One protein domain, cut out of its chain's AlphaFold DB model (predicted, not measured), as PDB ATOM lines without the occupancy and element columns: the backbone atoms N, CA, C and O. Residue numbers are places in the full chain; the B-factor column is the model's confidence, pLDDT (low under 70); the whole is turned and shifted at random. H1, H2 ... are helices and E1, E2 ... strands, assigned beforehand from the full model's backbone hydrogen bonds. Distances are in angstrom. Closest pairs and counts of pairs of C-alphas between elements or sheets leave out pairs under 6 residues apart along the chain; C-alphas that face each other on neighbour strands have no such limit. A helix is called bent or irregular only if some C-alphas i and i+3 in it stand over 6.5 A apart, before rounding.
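Overview. This is residues 3 to 41 and 158 to 281 of the 297 residues of an uncharacterized protein of Fusarium kuroshium (UniProt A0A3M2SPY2). Six antiparallel strands form a small closed barrel, E3, E4, E5, E8, E7, E6 and back to E3; the long E4 also pairs outside this ring with E1, which has E2 on its other side. H1 lies at the far end of this E1 and E2 add-on, and the short H2 is outside the barrel. The printed part has 163 residues, with the order E1 H1 E2 E3 E4 E5 E6 E7 E8 H2; it is mostly strand, though under half of the residues are in named elements. It is compact, with a radius of gyration of the C-alphas of 16.5 A and spans of 44 by 41 by 31 A.

Arrangement. E1, residues 3 to 6, H1, residues 12 to 18, and E2, residues 26 to 32, make a strand-helix-strand unit, two parallel neighbour strands with a helix between, and its crossover is right-handed. N 4 and O 29 are 2.8 A apart. The closest C-alphas of H1 and E2 are those of Leu 12 and Tyr 30, 7.8 A apart. E3, residues 174 to 179, E4, residues 182 to 197, and E5, residues 208 to 216, form a meander, each strand the antiparallel neighbour of the one before; so do E6, residues 240 to 243, E7, residues 247 to 255, and E8, residues 264 to 269. E4 bends by 90 degrees at residue 185; it pairs with E3 over residues 182 to 188 and with E5 over 188 to 197. E1 and E4 are parallel, with N 3 and O 192 2.9 A apart. N 175 and O 187 are 2.9 A apart across E3 and E4, N 193 and O 212 2.9 A across E4 and E5, N 213 and O 267 2.8 A across E5 and E8, N 268 and O 251 2.8 A across E8 and E7, N 249 and O 241 2.8 A across E7 and E6, and N 176 and O 242 2.8 A across E6 and E3, which closes the ring. E3 E4 E5 E6 and E5 E6 E7 E8 are Greek keys, four strands in a row, three of them a meander and the first the antiparallel neighbour of the fourth. H2, residues 271 to 275, is on the barrel at a height over the sheet of 7.1 A, over none of the strands. In H2 every O i to N i+4 pair is within hydrogen-bond range; in H1, 1 of 3 is, and 1 of 4 O i to N i+3 pairs.

Along the chain. E1 begins at C-alpha 3, (97.375, -28.445, 48.232). H1 is irregular, with C-alphas 14 and 17 7.3 A apart. From first to last C-alpha E2 is 19.2 A, E3 17.4 A, E4 31.6 A, E5 26.4 A, E7 21.3 A and E8 15.2 A. H2 ends at C-alpha 275, (83.613, -14.582, 42.445).

Size, cuts and confidence. The C-alphas of Asp 204 and Met 228, the two farthest apart, are 49.5 A apart. Residues 42 to 157 are not printed, and C-alphas 41 and 158 are 30.1 A apart across this cut. The link from E5 to E6, 23 residues, is long. Mean pLDDT of the printed part is 79.6; residues 36 to 41, 179 to 183, 198 to 207 and 218 to 230 are under 70.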
ATOM      1  N   TYR A   3      96.953 -27.637  49.376       84.94
ATOM      2  CA  TYR A   3      97.375 -28.445  48.232       84.94
ATOM      3  C   TYR A   3      97.196 -27.699  46.912       84.94
ATOM      4  O   TYR A   3      96.149 -27.107  46.655       84.94
ATOM      5  N   ILE A   4      98.195 -27.780  46.041       84.62
ATOM      6  CA  ILE A   4      98.064 -27.412  44.634       84.62
ATOM      7  C   ILE A   4      97.851 -28.696  43.837       84.62
ATOM      8  O   ILE A   4      98.681 -29.608  43.879       84.62
ATOM      9  N   VAL A   5      96.728 -28.763  43.124       83.38
ATOM     10  CA  VAL A   5      96.405 -29.898  42.252       83.38
ATOM     11  C   VAL A   5      96.869 -29.576  40.835       83.38
ATOM     12  O   VAL A   5      96.432 -28.589  40.243       83.38
ATOM     13  N   LEU A   6      97.790 -30.391  40.325       83.12
ATOM     14  CA  LEU A   6      98.390 -30.270  39.001       83.12
ATOM     15  C   LEU A   6      97.749 -31.255  38.014       83.12
ATOM     16  O   LEU A   6      97.160 -32.263  38.409       83.12
ATOM     17  N   ASP A   7      97.896 -30.959  36.722       80.00
ATOM     18  CA  ASP A   7      97.485 -31.863  35.644       80.00
ATOM     19  C   ASP A   7      98.293 -33.180  35.687       80.00
ATOM     20  O   ASP A   7      99.398 -33.226  36.228       80.00
ATOM     21  N   ASN A   8      97.739 -34.257  35.130       80.12
ATOM     22  CA  ASN A   8      98.298 -35.611  35.209       80.12
ATOM     23  C   ASN A   8      99.635 -35.772  34.495       80.12
ATOM     24  O   ASN A   8     100.424 -36.632  34.887       80.12
ATOM     25  N   GLU A   9      99.879 -34.925  33.500       81.00
ATOM     26  CA  GLU A   9     101.123 -34.881  32.732       81.00
ATOM     27  C   GLU A   9     102.275 -34.212  33.503       81.00
ATOM     28  O   GLU A   9     103.416 -34.206  33.044       81.00
ATOM     29  N   ALA A  10     102.009 -33.626  34.677       80.50
ATOM     30  CA  ALA A  10     103.053 -33.016  35.487       80.50
ATOM     31  C   ALA A  10     103.957 -34.085  36.121       80.50
ATOM     32  O   ALA A  10     103.535 -34.874  36.969       80.50
ATOM     33  N   ASP A  11     105.245 -34.053  35.785       84.19
ATOM     34  CA  ASP A  11     106.248 -34.875  36.452       84.19
ATOM     35  C   ASP A  11     106.695 -34.230  37.771       84.19
ATOM     36  O   ASP A  11     107.676 -33.488  37.850       84.19
ATOM     37  N   LEU A  12     105.959 -34.536  38.841       82.44
ATOM     38  CA  LEU A  12     106.279 -34.062  40.186       82.44
ATOM     39  C   LEU A  12     107.692 -34.449  40.638       82.44
ATOM     40  O   LEU A  12     108.262 -33.729  41.452       82.44
ATOM     41  N   SER A  13     108.268 -35.550  40.146       81.94
ATOM     42  CA  SER A  13     109.598 -35.982  40.588       81.94
ATOM     43  C   SER A  13     110.687 -34.996  40.159       81.94
ATOM     44  O   SER A  13     111.595 -34.706  40.939       81.94
ATOM     45  N   THR A  14     110.544 -34.401  38.974       84.31
ATOM     46  CA  THR A  14     111.526 -33.468  38.410       84.31
ATOM     47  C   THR A  14     111.275 -32.017  38.802       84.31
ATOM     48  O   THR A  14     112.233 -31.258  38.958       84.31
ATOM     49  N   VAL A  15     110.019 -31.603  39.011       84.19
ATOM     50  CA  VAL A  15     109.708 -30.190  39.312       84.19
ATOM     51  C   VAL A  15     109.626 -29.860  40.802       84.19
ATOM     52  O   VAL A  15     109.713 -28.687  41.157       84.19
ATOM     53  N   ARG A  16     109.499 -30.850  41.699       83.50
ATOM     54  CA  ARG A  16     109.239 -30.621  43.137       83.50
ATOM     55  C   ARG A  16     110.270 -29.744  43.840       83.50
ATOM     56  O   ARG A  16     109.885 -28.963  44.701       83.50
ATOM     57  N   SER A  17     111.543 -29.820  43.457       84.88
ATOM     58  CA  SER A  17     112.604 -28.966  44.018       84.88
ATOM     59  C   SER A  17     112.459 -27.485  43.651       84.88
ATOM     60  O   SER A  17     113.015 -26.626  44.329       84.88
ATOM     61  N   ARG A  18     111.708 -27.178  42.588       86.69
ATOM     62  CA  ARG A  18     111.457 -25.819  42.088       86.69
ATOM     63  C   ARG A  18     110.130 -25.244  42.578       86.69
ATOM     64  O   ARG A  18     109.852 -24.072  42.341       86.69
ATOM     65  N   LEU A  19     109.302 -26.068  43.213       87.50
ATOM     66  CA  LEU A  19     107.988 -25.676  43.694       87.50
ATOM     67  C   LEU A  19     108.088 -25.107  45.119       87.50
ATOM     68  O   LEU A  19     108.815 -25.657  45.950       87.50
ATOM     69  N   PRO A  20     107.370 -24.017  45.442       87.31
ATOM     70  CA  PRO A  20     107.430 -23.426  46.771       87.31
ATOM     71  C   PRO A  20     106.887 -24.390  47.832       87.31
ATOM     72  O   PRO A  20     105.795 -24.937  47.685       87.31
ATOM     73  N   GLY A  21     107.629 -24.568  48.927       85.44
ATOM     74  CA  GLY A  21     107.189 -25.371  50.078       85.44
ATOM     75  C   GLY A  21     106.203 -24.646  51.003       85.44
ATOM     76  O   GLY A  21     105.534 -25.283  51.815       85.44
ATOM     77  N   VAL A  22     106.092 -23.319  50.880       87.19
ATOM     78  CA  VAL A  22     105.184 -22.468  51.661       87.19
ATOM     79  C   VAL A  22     104.571 -21.409  50.746       87.19
ATOM     80  O   VAL A  22     105.288 -20.751  49.997       87.19
ATOM     81  N   ILE A  23     103.252 -21.229  50.816       80.75
ATOM     82  CA  ILE A  23     102.499 -20.199  50.086       80.75
ATOM     83  C   ILE A  23     101.588 -19.491  51.084       80.75
ATOM     84  O   ILE A  23     100.830 -20.152  51.788       80.75
ATOM     85  N   ALA A  24     101.666 -18.159  51.163       76.44
ATOM     86  CA  ALA A  24     100.869 -17.348  52.095       76.44
ATOM     87  C   ALA A  24     100.903 -17.881  53.549       76.44
ATOM     88  O   ALA A  24      99.865 -18.091  54.175       76.44
ATOM     89  N   ASN A  25     102.107 -18.163  54.065       77.75
ATOM     90  CA  ASN A  25     102.357 -18.761  55.390       77.75
ATOM     91  C   ASN A  25     101.714 -20.144  55.630       77.75
ATOM     92  O   ASN A  25     101.682 -20.626  56.761       77.75
ATOM     93  N   CYS A  26     101.242 -20.821  54.581       76.00
ATOM     94  CA  CYS A  26     100.725 -22.181  54.649       76.00
ATOM     95  C   CYS A  26     101.705 -23.161  53.996       76.00
ATOM     96  O   CYS A  26     102.126 -22.946  52.860       76.00
ATOM     97  N   VAL A  27     102.019 -24.269  54.675       85.12
ATOM     98  CA  VAL A  27     102.765 -25.391  54.072       85.12
ATOM     99  C   VAL A  27     102.022 -25.876  52.827       85.12
ATOM    100  O   VAL A  27     100.833 -26.205  52.919       85.12
ATOM    101  N   ALA A  28     102.724 -25.907  51.696       86.50
ATOM    102  CA  ALA A  28     102.186 -26.271  50.394       86.50
ATOM    103  C   ALA A  28     102.536 -27.725  50.040       86.50
ATOM    104  O   ALA A  28     103.699 -28.127  50.057       86.50
ATOM    105  N   GLY A  29     101.513 -28.513  49.718       86.50
ATOM    106  CA  GLY A  29     101.631 -29.838  49.119       86.50
ATOM    107  C   GLY A  29     101.267 -29.802  47.635       86.50
ATOM    108  O   GLY A  29     100.536 -28.919  47.191       86.50
ATOM    109  N   TYR A  30     101.744 -30.784  46.873       87.06
ATOM    110  CA  TYR A  30     101.445 -30.919  45.445       87.06
ATOM    111  C   TYR A  30     100.929 -32.318  45.154       87.06
ATOM    112  O   TYR A  30     101.490 -33.302  45.642       87.06
ATOM    113  N   CYS A  31      99.854 -32.408  44.378       85.50
ATOM    114  CA  CYS A  31      99.208 -33.665  44.011       85.50
ATOM    115  C   CYS A  31      98.773 -33.633  42.542       85.50
ATOM    116  O   CYS A  31      98.628 -32.557  41.967       85.50
ATOM    117  N   LEU A  32      98.566 -34.808  41.947       83.94
ATOM    118  CA  LEU A  32      98.093 -34.959  40.567       83.94
ATOM    119  C   LEU A  32      96.586 -35.204  40.548       83.94
ATOM    120  O   LEU A  32      96.074 -35.875  41.442       83.94
ATOM    121  N   GLU A  33      95.899 -34.719  39.515       78.12
ATOM    122  CA  GLU A  33      94.447 -34.882  39.331       78.12
ATOM    123  C   GLU A  33      93.989 -36.355  39.413       78.12
ATOM    124  O   GLU A  33      92.964 -36.655  40.017       78.12
ATOM    125  N   LYS A  34      94.780 -37.298  38.887       77.25
ATOM    126  CA  LYS A  34      94.505 -38.747  38.881       77.25
ATOM    127  C   LYS A  34      94.420 -39.362  40.272       77.25
ATOM    128  O   LYS A  34      93.953 -40.482  40.404       77.25
ATOM    129  N   ASN A  35      94.880 -38.649  41.297       76.50
ATOM    130  CA  ASN A  35      94.808 -39.105  42.679       76.50
ATOM    131  C   ASN A  35      93.456 -38.780  43.344       76.50
ATOM    132  O   ASN A  35      93.321 -39.035  44.537       76.50
ATOM    133  N   PHE A  36      92.509 -38.158  42.627       68.31
ATOM    134  CA  PHE A  36      91.288 -37.581  43.207       68.31
ATOM    135  C   PHE A  36      89.975 -38.210  42.718       68.31
ATOM    136  O   PHE A  36      88.924 -37.690  43.062       68.31
ATOM    137  N   ASP A  37      89.988 -39.297  41.933       62.22
ATOM    138  CA  ASP A  37      88.776 -39.963  41.393       62.22
ATOM    139  C   ASP A  37      87.741 -39.009  40.762       62.22
ATOM    140  O   ASP A  37      86.542 -39.295  40.692       62.22
ATOM    141  N   ARG A  38      88.189 -37.834  40.305       63.75
ATOM    142  CA  ARG A  38      87.281 -36.784  39.863       63.75
ATOM    143  C   ARG A  38      86.553 -37.232  38.591       63.75
ATOM    144  O   ARG A  38      87.198 -37.743  37.671       63.75
ATOM    145  N   PRO A  39      85.243 -36.954  38.459       56.75
ATOM    146  CA  PRO A  39      84.570 -37.035  37.169       56.75
ATOM    147  C   PRO A  39      85.303 -36.155  36.140       56.75
ATOM    148  O   PRO A  39      85.365 -34.932  36.291       56.75
ATOM    149  N   ASP A  40      85.900 -36.766  35.111       53.25
ATOM    150  CA  ASP A  40      86.644 -36.016  34.097       53.25
ATOM    151  C   ASP A  40      85.688 -35.172  33.242       53.25
ATOM    152  O   ASP A  40      84.926 -35.676  32.414       53.25
ATOM    153  N   TRP A  41      85.752 -33.856  33.440       45.06
ATOM    154  CA  TRP A  41      84.961 -32.879  32.702       45.06
ATOM    155  C   TRP A  41      85.358 -32.791  31.216       45.06
ATOM    156  O   TRP A  41      84.554 -32.330  30.402       45.06
ATOM    157  N   ARG A 158      71.885 -19.460  55.004       87.25
ATOM    158  CA  ARG A 158      71.681 -18.035  55.299       87.25
ATOM    159  C   ARG A 158      72.499 -17.122  54.404       87.25
ATOM    160  O   ARG A 158      72.085 -15.998  54.153       87.25
ATOM    161  N   ARG A 159      73.674 -17.591  53.983       90.75
ATOM    162  CA  ARG A 159      74.633 -16.845  53.165       90.75
ATOM    163  C   ARG A 159      75.673 -17.778  52.554       90.75
ATOM    164  O   ARG A 159      75.832 -18.911  53.023       90.75
ATOM    165  N   LEU A 160      76.409 -17.292  51.564       93.06
ATOM    166  CA  LEU A 160      77.544 -18.011  50.980       93.06
ATOM    167  C   LEU A 160      78.849 -17.611  51.676       93.06
ATOM    168  O   LEU A 160      78.998 -16.487  52.160       93.06
ATOM    169  N   LEU A 161      79.801 -18.542  51.729       94.12
ATOM    170  CA  LEU A 161      81.179 -18.234  52.095       94.12
ATOM    171  C   LEU A 161      81.794 -17.349  51.003       94.12
ATOM    172  O   LEU A 161      81.689 -17.647  49.816       94.12
ATOM    173  N   GLY A 162      82.455 -16.268  51.404       92.44
ATOM    174  CA  GLY A 162      83.056 -15.286  50.501       92.44
ATOM    175  C   GLY A 162      82.164 -14.079  50.211       92.44
ATOM    176  O   GLY A 162      82.660 -13.103  49.659       92.44
ATOM    177  N   GLU A 163      80.887 -14.088  50.625       91.50
ATOM    178  CA  GLU A 163      80.051 -12.873  50.600       91.50
ATOM    179  C   GLU A 163      80.584 -11.803  51.565       91.50
ATOM    180  O   GLU A 163      80.419 -10.611  51.317       91.50
ATOM    181  N   ASN A 164      81.260 -12.213  52.646       91.25
ATOM    182  CA  ASN A 164      82.048 -11.314  53.481       91.25
ATOM    183  C   ASN A 164      83.538 -11.482  53.133       91.25
ATOM    184  O   ASN A 164      84.049 -12.599  53.228       91.25
ATOM    185  N   PRO A 165      84.271 -10.406  52.790       86.44
ATOM    186  CA  PRO A 165      85.699 -10.491  52.472       86.44
ATOM    187  C   PRO A 165      86.561 -10.992  53.641       86.44
ATOM    188  O   PRO A 165      87.659 -11.494  53.420       86.44
ATOM    189  N   ASN A 166      86.065 -10.886  54.877       88.56
ATOM    190  CA  ASN A 166      86.732 -11.395  56.075       88.56
ATOM    191  C   ASN A 166      86.377 -12.855  56.388       88.56
ATOM    192  O   ASN A 166      86.748 -13.355  57.449       88.56
ATOM    193  N   ASP A 167      85.626 -13.530  55.517       89.50
ATOM    194  CA  ASP A 167      85.300 -14.932  55.714       89.50
ATOM    195  C   ASP A 167      86.567 -15.781  55.747       89.50
ATOM    196  O   ASP A 167      87.343 -15.849  54.792       89.50
ATOM    197  N   GLN A 168      86.735 -16.484  56.860       83.88
ATOM    198  CA  GLN A 168      87.755 -17.498  57.028       83.88
ATOM    199  C   GLN A 168      87.076 -18.818  57.362       83.88
ATOM    200  O   GLN A 168      86.105 -18.878  58.115       83.88
ATOM    201  N   LEU A 169      87.587 -19.875  56.742       85.75
ATOM    202  CA  LEU A 169      87.200 -21.242  57.042       85.75
ATOM    203  C   LEU A 169      88.368 -21.890  57.769       85.75
ATOM    204  O   LEU A 169      89.400 -22.158  57.141       85.75
ATOM    205  N   ASP A 170      88.218 -22.068  59.072       83.19
ATOM    206  CA  ASP A 170      89.284 -22.577  59.923       83.19
ATOM    207  C   ASP A 170      89.505 -24.078  59.734       83.19
ATOM    208  O   ASP A 170      88.680 -24.814  59.183       83.19
ATOM    209  N   TRP A 171      90.664 -24.532  60.202       79.62
ATOM    210  CA  TRP A 171      90.925 -25.952  60.389       79.62
ATOM    211  C   TRP A 171      89.952 -26.504  61.423       79.62
ATOM    212  O   TRP A 171      89.600 -25.820  62.382       79.62
ATOM    213  N   ASN A 172      89.533 -27.748  61.237       84.06
ATOM    214  CA  ASN A 172      88.560 -28.410  62.096       84.06
ATOM    215  C   ASN A 172      87.163 -27.765  62.096       84.06
ATOM    216  O   ASN A 172      86.374 -27.973  63.022       84.06
ATOM    217  N   HIS A 173      86.826 -26.994  61.056       90.12
ATOM    218  CA  HIS A 173      85.491 -26.417  60.928       90.12
ATOM    219  C   HIS A 173      84.460 -27.515  60.679       90.12
ATOM    220  O   HIS A 173      84.572 -28.267  59.710       90.12
ATOM    221  N   MET A 174      83.455 -27.601  61.549       91.38
ATOM    222  CA  MET A 174      82.377 -28.575  61.407       91.38
ATOM    223  C   MET A 174      81.435 -28.175  60.278       91.38
ATOM    224  O   MET A 174      80.937 -27.044  60.231       91.38
ATOM    225  N   VAL A 175      81.160 -29.132  59.406       91.62
ATOM    226  CA  VAL A 175      80.253 -28.988  58.274       91.62
ATOM    227  C   VAL A 175      79.306 -30.168  58.215       91.62
ATOM    228  O   VAL A 175      79.593 -31.236  58.744       91.62
ATOM    229  N   ARG A 176      78.181 -29.968  57.543       88.69
ATOM    230  CA  ARG A 176      77.213 -31.018  57.276       88.69
ATOM    231  C   ARG A 176      76.536 -30.813  55.937       88.69
ATOM    232  O   ARG A 176      76.426 -29.682  55.459       88.69
ATOM    233  N   PHE A 177      76.050 -31.889  55.350       82.25
ATOM    234  CA  PHE A 177      75.174 -31.828  54.189       82.25
ATOM    235  C   PHE A 177      74.145 -32.952  54.247       82.25
ATOM    236  O   PHE A 177      74.283 -33.916  54.998       82.25
ATOM    237  N   ARG A 178      73.101 -32.799  53.439       75.00
ATOM    238  CA  ARG A 178      72.026 -33.772  53.274       75.00
ATOM    239  C   ARG A 178      71.870 -34.046  51.789       75.00
ATOM    240  O   ARG A 178      71.974 -33.120  50.983       75.00
ATOM    241  N   SER A 179      71.616 -35.297  51.427       69.31
ATOM    242  CA  SER A 179      71.221 -35.638  50.066       69.31
ATOM    243  C   SER A 179      70.001 -36.561  50.078       69.31
ATOM    244  O   SER A 179      69.726 -37.225  51.069       69.31
ATOM    245  N   PRO A 180      69.239 -36.640  48.987       62.50
ATOM    246  CA  PRO A 180      68.217 -37.670  48.808       62.50
ATOM    247  C   PRO A 180      68.740 -39.101  48.995       62.50
ATOM    248  O   PRO A 180      68.020 -39.978  49.459       62.50
ATOM    249  N   ALA A 181      70.003 -39.332  48.621       59.34
ATOM    250  CA  ALA A 181      70.637 -40.646  48.624       59.34
ATOM    251  C   ALA A 181      71.330 -40.989  49.958       59.34
ATOM    252  O   ALA A 181      71.657 -42.152  50.189       59.34
ATOM    253  N   ALA A 182      71.552 -40.004  50.832       57.69
ATOM    254  CA  ALA A 182      72.202 -40.171  52.128       57.69
ATOM    255  C   ALA A 182      71.574 -39.251  53.183       57.69
ATOM    256  O   ALA A 182      71.392 -38.056  52.944       57.69
ATOM    257  N   ASN A 183      71.310 -39.799  54.373       62.12
ATOM    258  CA  ASN A 183      70.915 -39.025  55.555       62.12
ATOM    259  C   ASN A 183      71.958 -37.939  55.894       62.12
ATOM    260  O   ASN A 183      72.994 -37.833  55.241       62.12
ATOM    261  N   ASP A 184      71.688 -37.127  56.919       73.25
ATOM    262  CA  ASP A 184      72.650 -36.123  57.392       73.25
ATOM    263  C   ASP A 184      74.042 -36.727  57.590       73.25
ATOM    264  O   ASP A 184      74.217 -37.667  58.366       73.25
ATOM    265  N   LEU A 185      75.019 -36.162  56.880       80.19
ATOM    266  CA  LEU A 185      76.429 -36.481  57.040       80.19
ATOM    267  C   LEU A 185      77.124 -35.276  57.654       80.19
ATOM    268  O   LEU A 185      77.119 -34.183  57.081       80.19
ATOM    269  N   ASP A 186      77.718 -35.504  58.819       86.12
ATOM    270  CA  ASP A 186      78.589 -34.556  59.492       86.12
ATOM    271  C   ASP A 186      80.044 -34.816  59.099       86.12
ATOM    272  O   ASP A 186      80.481 -35.951  58.901       86.12
ATOM    273  N   GLY A 187      80.824 -33.747  59.046       88.12
ATOM    274  CA  GLY A 187      82.251 -33.841  58.842       88.12
ATOM    275  C   GLY A 187      82.996 -32.615  59.303       88.12
ATOM    276  O   GLY A 187      82.454 -31.655  59.854       88.12
ATOM    277  N   VAL A 188      84.294 -32.671  59.069       91.00
ATOM    278  CA  VAL A 188      85.244 -31.684  59.541       91.00
ATOM    279  C   VAL A 188      86.165 -31.281  58.403       91.00
ATOM    280  O   VAL A 188      86.704 -32.133  57.700       91.00
ATOM    281  N   ILE A 189      86.334 -29.976  58.189       92.50
ATOM    282  CA  ILE A 189      87.263 -29.458  57.185       92.50
ATOM    283  C   ILE A 189      88.697 -29.700  57.657       92.50
ATOM    284  O   ILE A 189      89.117 -29.192  58.699       92.50
ATOM    285  N   VAL A 190      89.448 -30.449  56.856       89.81
ATOM    286  CA  VAL A 190      90.811 -30.905  57.168       89.81
ATOM    287  C   VAL A 190      91.858 -30.382  56.198       89.81
ATOM    288  O   VAL A 190      93.039 -30.405  56.514       89.81
ATOM    289  N   ALA A 191      91.468 -29.909  55.015       87.81
ATOM    290  CA  ALA A 191      92.403 -29.289  54.086       87.81
ATOM    291  C   ALA A 191      91.700 -28.331  53.122       87.81
ATOM    292  O   ALA A 191      90.473 -28.279  53.014       87.81
ATOM    293  N   LYS A 192      92.515 -27.558  52.406       90.06
ATOM    294  CA  LYS A 192      92.092 -26.751  51.263       90.06
ATOM    295  C   LYS A 192      92.998 -27.063  50.089       90.06
ATOM    296  O   LYS A 192      94.199 -27.274  50.283       90.06
ATOM    297  N   SER A 193      92.444 -27.024  48.890       88.56
ATOM    298  CA  SER A 193      93.241 -27.072  47.676       88.56
ATOM    299  C   SER A 193      92.845 -25.976  46.702       88.56
ATOM    300  O   SER A 193      91.753 -25.411  46.771       88.56
ATOM    301  N   ALA A 194      93.765 -25.652  45.805       87.62
ATOM    302  CA  ALA A 194      93.490 -24.809  44.660       87.62
ATOM    303  C   ALA A 194      93.891 -25.533  43.384       87.62
ATOM    304  O   ALA A 194      94.971 -26.122  43.292       87.62
ATOM    305  N   ARG A 195      93.013 -25.440  42.389       83.88
ATOM    306  CA  ARG A 195      93.285 -25.886  41.031       83.88
ATOM    307  C   ARG A 195      93.499 -24.664  40.140       83.88
ATOM    308  O   ARG A 195      92.570 -23.861  40.018       83.88
ATOM    309  N   PRO A 196      94.668 -24.521  39.501       78.12
ATOM    310  CA  PRO A 196      94.889 -23.491  38.496       78.12
ATOM    311  C   PRO A 196      93.853 -23.557  37.367       78.12
ATOM    312  O   PRO A 196      93.596 -24.623  36.803       78.12
ATOM    313  N   LYS A 197      93.273 -22.408  37.026       74.44
ATOM    314  CA  LYS A 197      92.494 -22.196  35.807       74.44
ATOM    315  C   LYS A 197      93.488 -21.821  34.720       74.44
ATOM    316  O   LYS A 197      94.101 -20.760  34.773       74.44
ATOM    317  N   ILE A 198      93.666 -22.712  33.757       64.06
ATOM    318  CA  ILE A 198      94.483 -22.442  32.580       64.06
ATOM    319  C   ILE A 198      93.502 -22.241  31.433       64.06
ATOM    320  O   ILE A 198      92.805 -23.186  31.059       64.06
ATOM    321  N   ASN A 199      93.420 -21.018  30.909       60.66
ATOM    322  CA  ASN A 199      92.783 -20.778  29.623       60.66
ATOM    323  C   ASN A 199      93.821 -21.098  28.535       60.66
ATOM    324  O   ASN A 199      94.757 -20.322  28.349       60.66
ATOM    325  N   PRO A 200      93.701 -22.230  27.817       54.34
ATOM    326  CA  PRO A 200      94.704 -22.611  26.826       54.34
ATOM    327  C   PRO A 200      94.707 -21.677  25.606       54.34
ATOM    328  O   PRO A 200      95.631 -21.737  24.802       54.34
ATOM    329  N   PHE A 201      93.684 -20.829  25.456       55.59
ATOM    330  CA  PHE A 201      93.521 -19.921  24.324       55.59
ATOM    331  C   PHE A 201      93.952 -18.483  24.630       55.59
ATOM    332  O   PHE A 201      94.042 -17.680  23.705       55.59
ATOM    333  N   ASN A 202      94.212 -18.147  25.898       61.78
ATOM    334  CA  ASN A 202      94.618 -16.805  26.302       61.78
ATOM    335  C   ASN A 202      95.537 -16.866  27.530       61.78
ATOM    336  O   ASN A 202      95.075 -16.866  28.668       61.78
ATOM    337  N   ILE A 203      96.846 -16.948  27.286       61.81
ATOM    338  CA  ILE A 203      97.862 -17.063  28.343       61.81
ATOM    339  C   ILE A 203      98.069 -15.757  29.126       61.81
ATOM    340  O   ILE A 203      98.591 -15.794  30.238       61.81
ATOM    341  N   ASP A 204      97.632 -14.626  28.565       67.25
ATOM    342  CA  ASP A 204      97.737 -13.300  29.183       67.25
ATOM    343  C   ASP A 204      96.590 -13.021  30.168       67.25
ATOM    344  O   ASP A 204      96.603 -12.013  30.880       67.25
ATOM    345  N   GLU A 205      95.587 -13.905  30.241       67.50
ATOM    346  CA  GLU A 205      94.572 -13.820  31.285       67.50
ATOM    347  C   GLU A 205      95.213 -13.994  32.669       67.50
ATOM    348  O   GLU A 205      96.046 -14.882  32.871       67.50
ATOM    349  N   PRO A 206      94.823 -13.162  33.654       66.50
ATOM    350  CA  PRO A 206      95.384 -13.247  34.988       66.50
ATOM    351  C   PRO A 206      95.174 -14.651  35.552       66.50
ATOM    352  O   PRO A 206      94.088 -15.220  35.448       66.50
ATOM    353  N   PHE A 207      96.222 -15.188  36.176       69.56
ATOM    354  CA  PHE A 207      96.187 -16.493  36.821       69.56
ATOM    355  C   PHE A 207      95.027 -16.561  37.821       69.56
ATOM    356  O   PHE A 207      94.962 -15.786  38.778       69.56
ATOM    357  N   GLN A 208      94.117 -17.505  37.610       75.12
ATOM    358  CA  GLN A 208      93.009 -17.752  38.522       75.12
ATOM    359  C   GLN A 208      93.089 -19.173  39.067       75.12
ATOM    360  O   GLN A 208      93.622 -20.074  38.428       75.12
ATOM    361  N   CYS A 209      92.495 -19.391  40.235       83.75
ATOM    362  CA  CYS A 209      92.358 -20.714  40.826       83.75
ATOM    363  C   CYS A 209      90.910 -20.981  41.211       83.75
ATOM    364  O   CYS A 209      90.224 -20.081  41.696       83.75
ATOM    365  N   VAL A 210      90.486 -22.232  41.048       87.56
ATOM    366  CA  VAL A 210      89.283 -22.773  41.687       87.56
ATOM    367  C   VAL A 210      89.671 -23.286  43.066       87.56
ATOM    368  O   VAL A 210      90.580 -24.112  43.178       87.56
ATOM    369  N   VAL A 211      88.999 -22.804  44.108       92.12
ATOM    370  CA  VAL A 211      89.249 -23.230  45.488       92.12
ATOM    371  C   VAL A 211      88.337 -24.388  45.884       92.12
ATOM    372  O   VAL A 211      87.125 -24.353  45.670       92.12
ATOM    373  N   TYR A 212      88.927 -25.378  46.544       93.50
ATOM    374  CA  TYR A 212      88.247 -26.527  47.121       93.50
ATOM    375  C   TYR A 212      88.546 -26.653  48.616       93.50
ATOM    376  O   TYR A 212      89.612 -26.267  49.111       93.50
ATOM    377  N   HIS A 213      87.598 -27.227  49.342       94.19
ATOM    378  CA  HIS A 213      87.711 -27.623  50.739       94.19
ATOM    379  C   HIS A 213      87.622 -29.138  50.826       94.19
ATOM    380  O   HIS A 213      86.895 -29.764  50.059       94.19
ATOM    381  N   TRP A 214      88.408 -29.734  51.711       91.94
ATOM    382  CA  TRP A 214      88.426 -31.176  51.900       91.94
ATOM    383  C   TRP A 214      87.874 -31.465  53.275       91.94
ATOM    384  O   TRP A 214      88.311 -30.853  54.257       91.94
ATOM    385  N   ALA A 215      86.924 -32.383  53.335       90.38
ATOM    386  CA  ALA A 215      86.305 -32.789  54.572       90.38
ATOM    387  C   ALA A 215      86.557 -34.262  54.860       90.38
ATOM    388  O   ALA A 215      86.487 -35.111  53.971       90.38
ATOM    389  N   PHE A 216      86.797 -34.545  56.131       87.38
ATOM    390  CA  PHE A 216      86.740 -35.885  56.677       87.38
ATOM    391  C   PHE A 216      85.360 -36.096  57.303       87.38
ATOM    392  O   PHE A 216      84.929 -35.288  58.125       87.38
ATOM    393  N   MET A 217      84.656 -37.149  56.896       78.00
ATOM    394  CA  MET A 217      83.243 -37.391  57.242       78.00
ATOM    395  C   MET A 217      83.074 -38.643  58.127       78.00
ATOM    396  O   MET A 217      82.071 -39.341  58.046       78.00
ATOM    397  N   GLY A 218      84.079 -38.954  58.961       65.19
ATOM    398  CA  GLY A 218      83.986 -40.021  59.969       65.19
ATOM    399  C   GLY A 218      84.268 -41.438  59.461       65.19
ATOM    400  O   GLY A 218      83.744 -42.403  60.010       65.19
ATOM    401  N   GLN A 219      85.087 -41.583  58.421       61.34
ATOM    402  CA  GLN A 219      85.432 -42.890  57.863       61.34
ATOM    403  C   GLN A 219      86.602 -43.497  58.635       61.34
ATOM    404  O   GLN A 219      87.703 -42.955  58.623       61.34
ATOM    405  N   VAL A 220      86.337 -44.578  59.363       49.84
ATOM    406  CA  VAL A 220      87.314 -45.235  60.239       49.84
ATOM    407  C   VAL A 220      88.425 -45.875  59.394       49.84
ATOM    408  O   VAL A 220      88.146 -46.486  58.358       49.84
ATOM    409  N   GLU A 221      89.678 -45.730  59.837       39.69
ATOM    410  CA  GLU A 221      90.787 -46.596  59.415       39.69
ATOM    411  C   GLU A 221      90.337 -48.063  59.608       39.69
ATOM    412  O   GLU A 221      89.767 -48.377  60.645       39.69
ATOM    413  N   ASP A 222      90.515 -48.928  58.603       43.19
ATOM    414  CA  ASP A 222      89.940 -50.291  58.470       43.19
ATOM    415  C   ASP A 222      88.553 -50.439  57.811       43.19
ATOM    416  O   ASP A 222      88.013 -51.543  57.769       43.19
ATOM    417  N   ALA A 223      88.008 -49.415  57.147       43.84
ATOM    418  CA  ALA A 223      86.888 -49.598  56.206       43.84
ATOM    419  C   ALA A 223      87.309 -50.313  54.896       43.84
ATOM    420  O   ALA A 223      86.985 -49.859  53.794       43.84
ATOM    421  N   GLY A 224      88.079 -51.401  54.996       40.81
ATOM    422  CA  GLY A 224      88.344 -52.305  53.884       40.81
ATOM    423  C   GLY A 224      87.034 -52.944  53.452       40.81
ATOM    424  O   GLY A 224      86.406 -53.583  54.278       40.81
ATOM    425  N   ASP A 225      86.610 -52.712  52.206       45.53
ATOM    426  CA  ASP A 225      85.408 -53.265  51.543       45.53
ATOM    427  C   ASP A 225      84.071 -53.273  52.318       45.53
ATOM    428  O   ASP A 225      83.056 -53.709  51.782       45.53
ATOM    429  N   ASP A 226      84.019 -52.736  53.535       47.28
ATOM    430  CA  ASP A 226      82.847 -52.822  54.387       47.28
ATOM    431  C   ASP A 226      81.856 -51.725  53.981       47.28
ATOM    432  O   ASP A 226      82.090 -50.524  54.171       47.28
ATOM    433  N   ASP A 227      80.723 -52.158  53.424       49.47
ATOM    434  CA  ASP A 227      79.562 -51.353  53.007       49.47
ATOM    435  C   ASP A 227      78.956 -50.502  54.152       49.47
ATOM    436  O   ASP A 227      78.031 -49.719  53.933       49.47
ATOM    437  N   MET A 228      79.465 -50.645  55.381       43.16
ATOM    438  CA  MET A 228      78.984 -49.986  56.599       43.16
ATOM    439  C   MET A 228      79.713 -48.683  56.952       43.16
ATOM    440  O   MET A 228      79.251 -47.953  57.833       43.16
ATOM    441  N   ALA A 229      80.835 -48.354  56.303       53.78
ATOM    442  CA  ALA A 229      81.490 -47.069  56.542       53.78
ATOM    443  C   ALA A 229      80.623 -45.920  55.988       53.78
ATOM    444  O   ALA A 229      80.163 -46.015  54.848       53.78
ATOM    445  N   PRO A 230      80.411 -44.818  56.736       57.84
ATOM    446  CA  PRO A 230      79.613 -43.691  56.262       57.84
ATOM    447  C   PRO A 230      80.298 -43.033  55.056       57.84
ATOM    448  O   PRO A 230      81.215 -42.218  55.174       57.84
ATOM    449  N   ARG A 231      79.871 -43.427  53.856       70.38
ATOM    450  CA  ARG A 231      80.323 -42.884  52.575       70.38
ATOM    451  C   ARG A 231      79.193 -42.052  51.976       70.38
ATOM    452  O   ARG A 231      78.045 -42.500  51.997       70.38
ATOM    453  N   PRO A 232      79.484 -40.857  51.432       75.50
ATOM    454  CA  PRO A 232      78.502 -40.134  50.640       75.50
ATOM    455  C   PRO A 232      77.995 -41.037  49.513       75.50
ATOM    456  O   PRO A 232      78.788 -41.574  48.737       75.50
ATOM    457  N   ALA A 233      76.681 -41.234  49.441       72.50
ATOM    458  CA  ALA A 233      76.084 -42.096  48.432       72.50
ATOM    459  C   ALA A 233      76.281 -41.516  47.022       72.50
ATOM    460  O   ALA A 233      76.427 -40.301  46.835       72.50
ATOM    461  N   ILE A 234      76.233 -42.378  46.006       72.19
ATOM    462  CA  ILE A 234      76.211 -41.938  44.605       72.19
ATOM    463  C   ILE A 234      75.052 -40.944  44.412       72.19
ATOM    464  O   ILE A 234      73.970 -41.112  44.972       72.19
ATOM    465  N   GLY A 235      75.298 -39.880  43.644       72.50
ATOM    466  CA  GLY A 235      74.318 -38.824  43.375       72.50
ATOM    467  C   GLY A 235      74.243 -37.712  44.427       72.50
ATOM    468  O   GLY A 235      73.431 -36.797  44.291       72.50
ATOM    469  N   THR A 236      75.125 -37.734  45.432       80.06
ATOM    470  CA  THR A 236      75.310 -36.634  46.399       80.06
ATOM    471  C   THR A 236      75.892 -35.365  45.759       80.06
ATOM    472  O   THR A 236      75.675 -34.265  46.267       80.06
ATOM    473  N   SER A 237      76.610 -35.491  44.638       86.06
ATOM    474  CA  SER A 237      77.194 -34.375  43.880       86.06
ATOM    475  C   SER A 237      76.224 -33.208  43.748       86.06
ATOM    476  O   SER A 237      75.062 -33.415  43.407       86.06
ATOM    477  N   GLY A 238      76.696 -31.992  44.010       86.06
ATOM    478  CA  GLY A 238      75.906 -30.764  43.983       86.06
ATOM    479  C   GLY A 238      75.277 -30.376  45.323       86.06
ATOM    480  O   GLY A 238      74.904 -29.215  45.472       86.06
ATOM    481  N   ALA A 239      75.203 -31.278  46.311       87.00
ATOM    482  CA  ALA A 239      74.602 -30.987  47.614       87.00
ATOM    483  C   ALA A 239      75.281 -29.807  48.328       87.00
ATOM    484  O   ALA A 239      76.508 -29.684  48.346       87.00
ATOM    485  N   ALA A 240      74.477 -28.949  48.958       89.56
ATOM    486  CA  ALA A 240      74.978 -27.822  49.734       89.56
ATOM    487  C   ALA A 240      75.634 -28.299  51.038       89.56
ATOM    488  O   ALA A 240      74.994 -28.951  51.864       89.56
ATOM    489  N   VAL A 241      76.892 -27.915  51.248       91.62
ATOM    490  CA  VAL A 241      77.642 -28.182  52.476       91.62
ATOM    491  C   VAL A 241      77.633 -26.936  53.345       91.62
ATOM    492  O   VAL A 241      78.133 -25.881  52.949       91.62
ATOM    493  N   VAL A 242      77.060 -27.049  54.541       91.38
ATOM    494  CA  VAL A 242      76.799 -25.914  55.430       91.38
ATOM    495  C   VAL A 242      77.445 -26.098  56.788       91.38
ATOM    496  O   VAL A 242      77.589 -27.214  57.284       91.38
ATOM    497  N   ASP A 243      77.788 -24.990  57.428       91.00
ATOM    498  CA  ASP A 243      78.207 -24.999  58.821       91.00
ATOM    499  C   ASP A 243      77.030 -24.846  59.800       91.00
ATOM    500  O   ASP A 243      75.874 -24.612  59.428       91.00
ATOM    501  N   LYS A 244      77.339 -24.918  61.099       87.62
ATOM    502  CA  LYS A 244      76.364 -24.733  62.187       87.62
ATOM    503  C   LYS A 244      75.673 -23.362  62.204       87.62
ATOM    504  O   LYS A 244      74.638 -23.209  62.847       87.62
ATOM    505  N   LYS A 245      76.250 -22.348  61.552       88.69
ATOM    506  CA  LYS A 245      75.695 -20.989  61.457       88.69
ATOM    507  C   LYS A 245      74.811 -20.820  60.214       88.69
ATOM    508  O   LYS A 245      74.219 -19.751  60.054       88.69
ATOM    509  N   GLY A 246      74.702 -21.843  59.363       87.12
ATOM    510  CA  GLY A 246      73.984 -21.790  58.092       87.12
ATOM    511  C   GLY A 246      74.780 -21.106  56.978       87.12
ATOM    512  O   GLY A 246      74.187 -20.642  56.007       87.12
ATOM    513  N   VAL A 247      76.104 -20.990  57.103       92.06
ATOM    514  CA  VAL A 247      76.965 -20.531  56.005       92.06
ATOM    515  C   VAL A 247      77.205 -21.711  55.074       92.06
ATOM    516  O   VAL A 247      77.712 -22.744  55.510       92.06
ATOM    517  N   CYS A 248      76.854 -21.567  53.796       93.25
ATOM    518  CA  CYS A 248      77.217 -22.551  52.781       93.25
ATOM    519  C   CYS A 248      78.717 -22.439  52.515       93.25
ATOM    520  O   CYS A 248      79.169 -21.465  51.917       93.25
ATOM    521  N   VAL A 249      79.485 -23.422  52.976       95.00
ATOM    522  CA  VAL A 249      80.936 -23.519  52.779       95.00
ATOM    523  C   VAL A 249      81.255 -23.919  51.338       95.00
ATOM    524  O   VAL A 249      82.270 -23.501  50.779       95.00
ATOM    525  N   GLY A 250      80.365 -24.685  50.707       94.88
ATOM    526  CA  GLY A 250      80.546 -25.120  49.335       94.88
ATOM    527  C   GLY A 250      79.502 -26.109  48.843       94.88
ATOM    528  O   GLY A 250      78.513 -26.376  49.521       94.88
ATOM    529  N   LEU A 251      79.741 -26.644  47.652       93.44
ATOM    530  CA  LEU A 251      78.940 -27.700  47.042       93.44
ATOM    531  C   LEU A 251      79.759 -28.989  47.016       93.44
ATOM    532  O   LEU A 251      80.929 -28.962  46.631       93.44
ATOM    533  N   PHE A 252      79.168 -30.099  47.447       91.75
ATOM    534  CA  PHE A 252      79.815 -31.407  47.403       91.75
ATOM    535  C   PHE A 252      80.144 -31.759  45.946       91.75
ATOM    536  O   PHE A 252      79.251 -31.760  45.100       91.75
ATOM    537  N   ASP A 253      81.417 -32.018  45.649       89.56
ATOM    538  CA  ASP A 253      81.885 -32.343  44.297       89.56
ATOM    539  C   ASP A 253      81.943 -33.869  44.144       89.56
ATOM    540  O   ASP A 253      81.125 -34.462  43.440       89.56
ATOM    541  N   HIS A 254      82.838 -34.520  44.889       86.75
ATOM    542  CA  HIS A 254      83.009 -35.969  44.864       86.75
ATOM    543  C   HIS A 254      83.634 -36.493  46.159       86.75
ATOM    544  O   HIS A 254      84.225 -35.760  46.956       86.75
ATOM    545  N   PHE A 255      83.512 -37.802  46.339       84.88
ATOM    546  CA  PHE A 255      84.214 -38.570  47.355       84.88
ATOM    547  C   PHE A 255      85.416 -39.273  46.719       84.88
ATOM    548  O   PHE A 255      85.271 -39.873  45.656       84.88
ATOM    549  N   ILE A 256      86.583 -39.205  47.359       82.62
ATOM    550  CA  ILE A 256      87.785 -39.900  46.893       82.62
ATOM    551  C   ILE A 256      87.714 -41.337  47.402       82.62
ATOM    552  O   ILE A 256      87.799 -41.584  48.607       82.62
ATOM    553  N   SER A 257      87.537 -42.283  46.485       75.38
ATOM    554  CA  SER A 257      87.309 -43.690  46.817       75.38
ATOM    555  C   SER A 257      88.585 -44.528  46.817       75.38
ATOM    556  O   SER A 257      88.639 -45.555  47.492       75.38
ATOM    557  N   GLN A 258      89.612 -44.099  46.085       71.38
ATOM    558  CA  GLN A 258      90.850 -44.837  45.883       71.38
ATOM    559  C   GLN A 258      92.083 -43.934  45.993       71.38
ATOM    560  O   GLN A 258      92.018 -42.706  45.960       71.38
ATOM    561  N   GLY A 259      93.245 -44.574  46.127       74.38
ATOM    562  CA  GLY A 259      94.537 -43.900  46.177       74.38
ATOM    563  C   GLY A 259      94.895 -43.306  47.548       74.38
ATOM    564  O   GLY A 259      94.230 -43.569  48.547       74.38
ATOM    565  N   PRO A 260      95.974 -42.503  47.619       75.50
ATOM    566  CA  PRO A 260      96.541 -42.023  48.887       75.50
ATOM    567  C   PRO A 260      95.636 -41.080  49.689       75.50
ATOM    568  O   PRO A 260      95.902 -40.823  50.858       75.50
ATOM    569  N   TRP A 261      94.606 -40.531  49.045       79.38
ATOM    570  CA  TRP A 261      93.644 -39.605  49.642       79.38
ATOM    571  C   TRP A 261      92.248 -40.222  49.741       79.38
ATOM    572  O   TRP A 261      91.273 -39.496  49.940       79.38
ATOM    573  N   ALA A 262      92.150 -41.547  49.585       78.94
ATOM    574  CA  ALA A 262      90.913 -42.267  49.810       78.94
ATOM    575  C   ALA A 262      90.365 -41.922  51.195       78.94
ATOM    576  O   ALA A 262      91.093 -41.887  52.188       78.94
ATOM    577  N   GLY A 263      89.072 -41.632  51.241       77.69
ATOM    578  CA  GLY A 263      88.365 -41.325  52.472       77.69
ATOM    579  C   GLY A 263      88.042 -39.847  52.700       77.69
ATOM    580  O   GLY A 263      87.257 -39.495  53.585       77.69
ATOM    581  N   PHE A 264      88.589 -38.952  51.875       86.56
ATOM    582  CA  PHE A 264      88.238 -37.534  51.919       86.56
ATOM    583  C   PHE A 264      87.124 -37.187  50.931       86.56
ATOM    584  O   PHE A 264      87.029 -37.717  49.824       86.56
ATOM    585  N   SER A 265      86.278 -36.244  51.334       88.62
ATOM    586  CA  SER A 265      85.277 -35.616  50.473       88.62
ATOM    587  C   SER A 265      85.784 -34.272  49.974       88.62
ATOM    588  O   SER A 265      86.245 -33.447  50.767       88.62
ATOM    589  N   VAL A 266      85.659 -34.029  48.674       91.56
ATOM    590  CA  VAL A 266      86.037 -32.772  48.031       91.56
ATOM    591  C   VAL A 266      84.800 -31.898  47.859       91.56
ATOM    592  O   VAL A 266      83.749 -32.334  47.390       91.56
ATOM    593  N   ILE A 267      84.931 -30.639  48.257       94.19
ATOM    594  CA  ILE A 267      83.858 -29.651  48.289       94.19
ATOM    595  C   ILE A 267      84.328 -28.433  47.498       94.19
ATOM    596  O   ILE A 267      85.343 -27.824  47.836       94.19
ATOM    597  N   LEU A 268      83.597 -28.042  46.461       94.69
ATOM    598  CA  LEU A 268      83.853 -26.797  45.741       94.69
ATOM    599  C   LEU A 268      83.482 -25.607  46.627       94.69
ATOM    600  O   LEU A 268      82.338 -25.510  47.065       94.69
ATOM    601  N   SER A 269      84.412 -24.678  46.859       95.62
ATOM    602  CA  SER A 269      84.148 -23.502  47.690       95.62
ATOM    603  C   SER A 269      83.017 -22.649  47.109       95.62
ATOM    604  O   SER A 269      83.064 -22.259  45.942       95.62
ATOM    605  N   SER A 270      82.028 -22.280  47.929       95.06
ATOM    606  CA  SER A 270      80.942 -21.387  47.487       95.06
ATOM    607  C   SER A 270      81.441 -19.972  47.163       95.06
ATOM    608  O   SER A 270      80.777 -19.244  46.425       95.06
ATOM    609  N   SER A 271      82.657 -19.620  47.597       94.62
ATOM    610  CA  SER A 271      83.334 -18.389  47.180       94.62
ATOM    611  C   SER A 271      83.557 -18.320  45.666       94.62
ATOM    612  O   SER A 271      83.624 -17.225  45.118       94.62
ATOM    613  N   GLU A 272      83.609 -19.456  44.960       92.88
ATOM    614  CA  GLU A 272      83.670 -19.478  43.494       92.88
ATOM    615  C   GLU A 272      82.370 -18.975  42.850       92.88
ATOM    616  O   GLU A 272      82.421 -18.329  41.805       92.88
ATOM    617  N   LEU A 273      81.216 -19.184  43.497       91.75
ATOM    618  CA  LEU A 273      79.938 -18.608  43.062       91.75
ATOM    619  C   LEU A 273      79.932 -17.091  43.270       91.75
ATOM    620  O   LEU A 273      79.532 -16.349  42.376       91.75
ATOM    621  N   VAL A 274      80.450 -16.631  44.414       93.69
ATOM    622  CA  VAL A 274      80.563 -15.198  44.729       93.69
ATOM    623  C   VAL A 274      81.504 -14.490  43.755       93.69
ATOM    624  O   VAL A 274      81.146 -13.454  43.198       93.69
ATOM    625  N   LYS A 275      82.672 -15.080  43.466       90.06
ATOM    626  CA  LYS A 275      83.613 -14.582  42.445       90.06
ATOM    627  C   LYS A 275      82.976 -14.500  41.057       90.06
ATOM    628  O   LYS A 275      83.315 -13.605  40.291       90.06
ATOM    629  N   ALA A 276      82.060 -15.414  40.739       88.06
ATOM    630  CA  ALA A 276      81.308 -15.416  39.488       88.06
ATOM    631  C   ALA A 276      80.112 -14.435  39.477       88.06
ATOM    632  O   ALA A 276      79.395 -14.367  38.482       88.06
ATOM    633  N   GLY A 277      79.904 -13.655  40.546       91.06
ATOM    634  CA  GLY A 277      78.868 -12.623  40.624       91.06
ATOM    635  C   GLY A 277      77.515 -13.110  41.147       91.06
ATOM    636  O   GLY A 277      76.519 -12.396  41.006       91.06
ATOM    637  N   TYR A 278      77.465 -14.299  41.749       90.81
ATOM    638  CA  TYR A 278      76.251 -14.864  42.332       90.81
ATOM    639  C   TYR A 278      76.212 -14.672  43.846       90.81
ATOM    640  O   TYR A 278      77.228 -14.732  44.534       90.81
ATOM    641  N   ARG A 279      75.006 -14.490  44.376       91.69
ATOM    642  CA  ARG A 279      74.729 -14.428  45.816       91.69
ATOM    643  C   ARG A 279      73.564 -15.331  46.168       91.69
ATOM    644  O   ARG A 279      72.804 -15.726  45.279       91.69
ATOM    645  N   LEU A 280      73.383 -15.627  47.449       88.81
ATOM    646  CA  LEU A 280      72.214 -16.389  47.876       88.81
ATOM    647  C   LEU A 280      70.921 -15.671  47.448       88.81
ATOM    648  O   LEU A 280      70.758 -14.461  47.641       88.81
ATOM    649  N   ALA A 281      69.973 -16.424  46.895       82.38
ATOM    650  CA  ALA A 281      68.611 -15.947  46.721       82.38
ATOM    651  C   ALA A 281      67.896 -15.957  48.085       82.38
ATOM    652  O   ALA A 281      67.119 -16.851  48.404       82.38
TER     653      ALA A 281